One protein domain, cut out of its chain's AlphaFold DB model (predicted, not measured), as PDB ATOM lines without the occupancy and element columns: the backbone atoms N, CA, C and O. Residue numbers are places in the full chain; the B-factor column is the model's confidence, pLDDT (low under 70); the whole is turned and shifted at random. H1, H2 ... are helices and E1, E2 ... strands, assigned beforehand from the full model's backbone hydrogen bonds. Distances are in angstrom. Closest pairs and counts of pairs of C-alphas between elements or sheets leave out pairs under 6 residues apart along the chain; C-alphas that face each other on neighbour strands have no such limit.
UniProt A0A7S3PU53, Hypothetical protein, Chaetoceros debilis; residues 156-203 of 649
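This is residues 156 to 203 of the 649 residues of the protein "Hypothetical protein" of Chaetoceros debilis (UniProt A0A7S3PU53). This is one long, loose hairpin of chain with two different ends: a small two-stranded ribbon, E1 beside E2, makes one end, and a helical hairpin, H1 folded back on H2, makes the other. The chain goes out through E1 and H1, turns at residues 176 to 179, and comes back through H2 to E2. The printed part has 48 residues, with two named helices and two named strands in the order E1, H1, H2, E2; the sheet has the order E1 - E2, antiparallel, and the class is mixed, helices and strands. The whole is loose, with a radius of gyration of the C-alphas of 12.2 A, and elongated, spanning 40 by 21 by 14 A.

Look first at the sheet, where E1, residues 156 to 161, and E2, residues 198 to 202, are antiparallel neighbours with 144 degrees between their directions. At C-alphas 159 and 199, which face each other, you will find a distance of 4.9 A. Within hydrogen-bond range are N 200 and O 158, at 2.8 A, and N 160 and O 198, at 3.0 A. From the sheet go on to H1, residues 163 to 175, and H2, residues 180 to 192, which touch and form a helical hairpin. Their closest C-alphas are those of Ala 172 and Ala 183, 4.7 A apart. Their lines stand at a shallow tilt of 23 degrees, and they run opposite ways. E1 and H2 are apart, and H1 and E2 are apart. In H1 and H2, every O i to N i+4 pair is within hydrogen-bond range.

Find C-alpha 156 at (233.552, 207.222, 281.190); from there E1, residues 156 to 161, runs 15.6 A. H1 begins at C-alpha 163, at (220.804, 221.216, 289.221), and covers 18.3 A to C-alpha 175. H2, residues 180 to 192, covers 18.2 A. E2 runs 12.9 A from C-alpha 198 to C-alpha 202, which you will find at (237.638, 207.011, 289.747).

The two C-alphas farthest apart are those of Asp 179 and Glu 203, at 39.7 A, while the first and last printed C-alphas, those of Gln 156 and Glu 203, are 13.0 A apart. The printed part has no cut. The links from E1 to H1, from H1 to H2 and from H2 to E2 are tight, with 1, 4 and 5 residues between the elements. In the B-factor column the mean pLDDT of the printed part is 87.5; look for values under 70 at residue 194 and at residues 202 to 203.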
ATOM      1  N   GLN A 156     234.532 206.593 280.318       86.50
ATOM      2  CA  GLN A 156     233.552 207.222 281.190       86.50
ATOM      3  C   GLN A 156     234.244 208.127 282.207       86.50
ATOM      4  O   GLN A 156     235.281 207.770 282.768       86.50
ATOM      5  N   GLN A 157     233.669 209.307 282.427       87.00
ATOM      6  CA  GLN A 157     234.019 210.194 283.531       87.00
ATOM      7  C   GLN A 157     232.785 210.474 284.371       87.00
ATOM      8  O   GLN A 157     231.662 210.483 283.869       87.00
ATOM      9  N   TRP A 158     232.999 210.756 285.647       87.00
ATOM     10  CA  TRP A 158     231.936 211.248 286.499       87.00
ATOM     11  C   TRP A 158     231.926 212.774 286.465       87.00
ATOM     12  O   TRP A 158     232.974 213.417 286.513       87.00
ATOM     13  N   VAL A 159     230.739 213.358 286.364       89.94
ATOM     14  CA  VAL A 159     230.532 214.805 286.299       89.94
ATOM     15  C   VAL A 159     229.583 215.193 287.419       89.94
ATOM     16  O   VAL A 159     228.450 214.709 287.482       89.94
ATOM     17  N   LEU A 160     230.055 216.063 288.310       90.81
ATOM     18  CA  LEU A 160     229.219 216.758 289.280       90.81
ATOM     19  C   LEU A 160     228.863 218.133 288.705       90.81
ATOM     20  O   LEU A 160     229.747 218.903 288.321       90.81
ATOM     21  N   GLN A 161     227.566 218.425 288.627       91.31
ATOM     22  CA  GLN A 161     227.035 219.631 287.992       91.31
ATOM     23  C   GLN A 161     225.877 220.230 288.814       91.31
ATOM     24  O   GLN A 161     225.091 219.462 289.381       91.31
ATOM     25  N   PRO A 162     225.703 221.567 288.863       90.44
ATOM     26  CA  PRO A 162     224.531 222.187 289.476       90.44
ATOM     27  C   PRO A 162     223.213 221.718 288.838       90.44
ATOM     28  O   PRO A 162     223.132 221.442 287.638       90.44
ATOM     29  N   LYS A 163     222.146 221.664 289.643       88.44
ATOM     30  CA  LYS A 163     220.804 221.216 289.221       88.44
ATOM     31  C   LYS A 163     220.260 221.992 288.023       88.44
ATOM     32  O   LYS A 163     219.684 221.388 287.121       88.44
ATOM     33  N   ASN A 164     220.456 223.310 288.024       89.19
ATOM     34  CA  ASN A 164     219.943 224.221 287.003       89.19
ATOM     35  C   ASN A 164     220.605 223.943 285.649       89.19
ATOM     36  O   ASN A 164     219.914 223.669 284.669       89.19
ATOM     37  N   GLU A 165     221.941 223.900 285.607       89.62
ATOM     38  CA  GLU A 165     222.668 223.552 284.384       89.62
ATOM     39  C   GLU A 165     222.318 222.142 283.875       89.62
ATOM     40  O   GLU A 165     222.197 221.940 282.665       89.62
ATOM     41  N   PHE A 166     222.136 221.159 284.770       90.06
ATOM     42  CA  PHE A 166     221.721 219.806 284.383       90.06
ATOM     43  C   PHE A 166     220.344 219.810 283.704       90.06
ATOM     44  O   PHE A 166     220.162 219.158 282.674       90.06
ATOM     45  N   LEU A 167     219.373 220.548 284.257       90.62
ATOM     46  CA  LEU A 167     218.032 220.669 283.680       90.62
ATOM     47  C   LEU A 167     218.068 221.363 282.313       90.62
ATOM     48  O   LEU A 167     217.462 220.856 281.374       90.62
ATOM     49  N   HIS A 168     218.838 222.442 282.166       90.25
ATOM     50  CA  HIS A 168     219.029 223.109 280.877       90.25
ATOM     51  C   HIS A 168     219.729 222.209 279.841       90.25
ATOM     52  O   HIS A 168     219.280 222.131 278.699       90.25
ATOM     53  N   LYS A 169     220.773 221.455 280.225       90.25
ATOM     54  CA  LYS A 169     221.447 220.480 279.339       90.25
ATOM     55  C   LYS A 169     220.493 219.355 278.915       90.25
ATOM     56  O   LYS A 169     220.531 218.895 277.774       90.25
ATOM     57  N   PHE A 170     219.598 218.932 279.809       90.50
ATOM     58  CA  PHE A 170     218.553 217.955 279.504       90.50
ATOM     59  C   PHE A 170     217.465 218.525 278.574       90.50
ATOM     60  O   PHE A 170     217.067 217.841 277.633       90.50
ATOM     61  N   GLN A 171     217.041 219.778 278.776       93.06
ATOM     62  CA  GLN A 171     216.134 220.496 277.871       93.06
ATOM     63  C   GLN A 171     216.743 220.647 276.474       93.06
ATOM     64  O   GLN A 171     216.100 220.265 275.502       93.06
ATOM     65  N   ALA A 172     217.997 221.097 276.360       92.88
ATOM     66  CA  ALA A 172     218.705 221.179 275.081       92.88
ATOM     67  C   ALA A 172     218.737 219.816 274.362       92.88
ATOM     68  O   ALA A 172     218.399 219.723 273.182       92.88
ATOM     69  N   LYS A 173     219.021 218.729 275.095       92.19
ATOM     70  CA  LYS A 173     218.996 217.362 274.551       92.19
ATOM     71  C   LYS A 173     217.602 216.908 274.090       92.19
ATOM     72  O   LYS A 173     217.525 216.159 273.120       92.19
ATOM     73  N   GLN A 174     216.521 217.339 274.746       92.94
ATOM     74  CA  GLN A 174     215.147 217.079 274.285       92.94
ATOM     75  C   GLN A 174     214.753 217.937 273.076       92.94
ATOM     76  O   GLN A 174     214.072 217.449 272.177       92.94
ATOM     77  N   MET A 175     215.182 219.200 273.040       93.25
ATOM     78  CA  MET A 175     214.904 220.111 271.926       93.25
ATOM     79  C   MET A 175     215.686 219.733 270.670       93.25
ATOM     80  O   MET A 175     215.180 219.931 269.576       93.25
ATOM     81  N   ARG A 176     216.863 219.107 270.791       93.56
ATOM     82  CA  ARG A 176     217.707 218.718 269.647       93.56
ATOM     83  C   ARG A 176     217.024 217.788 268.632       93.56
ATOM     84  O   ARG A 176     217.435 217.772 267.479       93.56
ATOM     85  N   SER A 177     215.999 217.030 269.036       91.19
ATOM     86  CA  SER A 177     215.184 216.200 268.129       91.19
ATOM     87  C   SER A 177     213.916 216.884 267.603       91.19
ATOM     88  O   SER A 177     213.191 216.268 266.829       91.19
ATOM     89  N   LYS A 178     213.605 218.097 268.074       96.00
ATOM     90  CA  LYS A 178     212.452 218.903 267.645       96.00
ATOM     91  C   LYS A 178     212.920 220.106 266.829       96.00
ATOM     92  O   LYS A 178     212.659 220.173 265.640       96.00
ATOM     93  N   ASP A 179     213.700 220.976 267.468       96.50
ATOM     94  CA  ASP A 179     214.176 222.254 266.949       96.50
ATOM     95  C   ASP A 179     215.699 222.355 267.159       96.50
ATOM     96  O   ASP A 179     216.164 222.825 268.209       96.50
ATOM     97  N   PRO A 180     216.526 221.920 266.188       94.75
ATOM     98  CA  PRO A 180     217.981 221.928 266.341       94.75
ATOM     99  C   PRO A 180     218.548 223.346 266.524       94.75
ATOM    100  O   PRO A 180     219.516 223.524 267.263       94.75
ATOM    101  N   ALA A 181     217.916 224.366 265.931       95.50
ATOM    102  CA  ALA A 181     218.303 225.767 266.099       95.50
ATOM    103  C   ALA A 181     218.079 226.272 267.540       95.50
ATOM    104  O   ALA A 181     218.973 226.881 268.129       95.50
ATOM    105  N   ALA A 182     216.924 225.968 268.144       94.56
ATOM    106  CA  ALA A 182     216.636 226.338 269.530       94.56
ATOM    107  C   ALA A 182     217.550 225.591 270.517       94.56
ATOM    108  O   ALA A 182     218.045 226.182 271.479       94.56
ATOM    109  N   ALA A 183     217.839 224.311 270.249       94.94
ATOM    110  CA  ALA A 183     218.799 223.538 271.031       94.94
ATOM    111  C   ALA A 183     220.212 224.146 270.980       94.94
ATOM    112  O   ALA A 183     220.843 224.289 272.026       94.94
ATOM    113  N   ALA A 184     220.679 224.571 269.801       93.81
ATOM    114  CA  ALA A 184     221.984 225.213 269.636       93.81
ATOM    115  C   ALA A 184     222.090 226.554 270.389       93.81
ATOM    116  O   ALA A 184     223.125 226.832 270.995       93.81
ATOM    117  N   LEU A 185     221.022 227.362 270.421       94.75
ATOM    118  CA  LEU A 185     220.980 228.593 271.225       94.75
ATOM    119  C   LEU A 185     221.068 228.301 272.732       94.75
ATOM    120  O   LEU A 185     221.793 228.992 273.450       94.75
ATOM    121  N   LEU A 186     220.381 227.260 273.211       91.69
ATOM    122  CA  LEU A 186     220.402 226.849 274.620       91.69
ATOM    123  C   LEU A 186     221.777 226.270 275.017       91.69
ATOM    124  O   LEU A 186     222.317 226.616 276.069       91.69
ATOM    125  N   GLU A 187     222.396 225.455 274.153       90.38
ATOM    126  CA  GLU A 187     223.781 224.991 274.332       90.38
ATOM    127  C   GLU A 187     224.776 226.165 274.322       90.38
ATOM    128  O   GLU A 187     225.691 226.194 275.147       90.38
ATOM    129  N   LYS A 188     224.574 227.182 273.472       91.75
ATOM    130  CA  LYS A 188     225.407 228.393 273.462       91.75
ATOM    131  C   LYS A 188     225.297 229.173 274.776       91.75
ATOM    132  O   LYS A 188     226.325 229.462 275.380       91.75
ATOM    133  N   GLN A 189     224.084 229.422 275.276       90.12
ATOM    134  CA  GLN A 189     223.870 230.072 276.581       90.12
ATOM    135  C   GLN A 189     224.494 229.286 277.750       90.12
ATOM    136  O   GLN A 189     224.975 229.883 278.714       90.12
ATOM    137  N   LEU A 190     224.506 227.950 277.668       87.12
ATOM    138  CA  LEU A 190     225.165 227.070 278.641       87.12
ATOM    139  C   LEU A 190     226.693 227.059 278.551       87.12
ATOM    140  O   LEU A 190     227.337 226.699 279.532       87.12
ATOM    141  N   ASN A 191     227.263 227.404 277.397       83.12
ATOM    142  CA  ASN A 191     228.709 227.520 277.211       83.12
ATOM    143  C   ASN A 191     229.207 228.944 277.534       83.12
ATOM    144  O   ASN A 191     230.326 229.100 278.013       83.12
ATOM    145  N   GLU A 192     228.377 229.972 277.316       86.62
ATOM    146  CA  GLU A 192     228.644 231.365 277.711       86.62
ATOM    147  C   GLU A 192     228.614 231.538 279.243       86.62
ATOM    148  O   GLU A 192     229.457 232.234 279.814       86.62
ATOM    149  N   LYS A 193     227.687 230.865 279.937       82.81
ATOM    150  CA  LYS A 193     227.727 230.737 281.401       82.81
ATOM    151  C   LYS A 193     228.794 229.711 281.781       82.81
ATOM    152  O   LYS A 193     228.535 228.517 281.693       82.81
ATOM    153  N   LEU A 194     229.968 230.182 282.221       60.94
ATOM    154  CA  LEU A 194     231.083 229.356 282.711       60.94
ATOM    155  C   LEU A 194     230.592 228.264 283.674       60.94
ATOM    156  O   LEU A 194     230.350 228.518 284.855       60.94
ATOM    157  N   SER A 195     230.424 227.050 283.149       70.00
ATOM    158  CA  SER A 195     229.763 225.971 283.872       70.00
ATOM    159  C   SER A 195     230.637 225.489 285.021       70.00
ATOM    160  O   SER A 195     231.785 225.094 284.784       70.00
ATOM    161  N   LYS A 196     230.100 225.433 286.244       78.88
ATOM    162  CA  LYS A 196     230.837 224.912 287.407       78.88
ATOM    163  C   LYS A 196     230.797 223.377 287.404       78.88
ATOM    164  O   LYS A 196     230.227 222.746 288.289       78.88
ATOM    165  N   ARG A 197     231.359 222.759 286.361       81.88
ATOM    166  CA  ARG A 197     231.426 221.299 286.201       81.88
ATOM    167  C   ARG A 197     232.696 220.756 286.833       81.88
ATOM    168  O   ARG A 197     233.801 221.111 286.436       81.88
ATOM    169  N   TYR A 198     232.523 219.838 287.774       84.00
ATOM    170  CA  TYR A 198     233.623 219.157 288.442       84.00
ATOM    171  C   TYR A 198     233.778 217.769 287.823       84.00
ATOM    172  O   TYR A 198     232.885 216.921 287.920       84.00
ATOM    173  N   HIS A 199     234.915 217.549 287.163       84.06
ATOM    174  CA  HIS A 199     235.236 216.297 286.483       84.06
ATOM    175  C   HIS A 199     235.963 215.348 287.441       84.06
ATOM    176  O   HIS A 199     237.125 215.555 287.805       84.06
ATOM    177  N   GLY A 200     235.250 214.311 287.870       80.19
ATOM    178  CA  GLY A 200     235.733 213.264 288.756       80.19
ATOM    179  C   GLY A 200     236.307 212.082 287.984       80.19
ATOM    180  O   GLY A 200     235.666 211.533 287.080       80.19
ATOM    181  N   ARG A 201     237.506 211.648 288.374       72.81
ATOM    182  CA  ARG A 201     238.060 210.349 287.976       72.81
ATOM    183  C   ARG A 201     237.890 209.355 289.121       72.81
ATOM    184  O   ARG A 201     238.008 209.708 290.295       72.81
ATOM    185  N   GLU A 202     237.616 208.100 288.773       68.56
ATOM    186  CA  GLU A 202     237.638 207.011 289.747       68.56
ATOM    187  C   GLU A 202     239.083 206.789 290.206       68.56
ATOM    188  O   GLU A 202     239.966 206.475 289.404       68.56
ATOM    189  N   GLU A 203     239.344 206.985 291.498       64.81
ATOM    190  CA  GLU A 203     240.672 206.767 292.061       64.81
ATOM    191  C   GLU A 203     240.875 205.267 292.291       64.81
ATOM    192  O   GLU A 203     240.441 204.697 293.292       64.81
TER     193      GLU A 203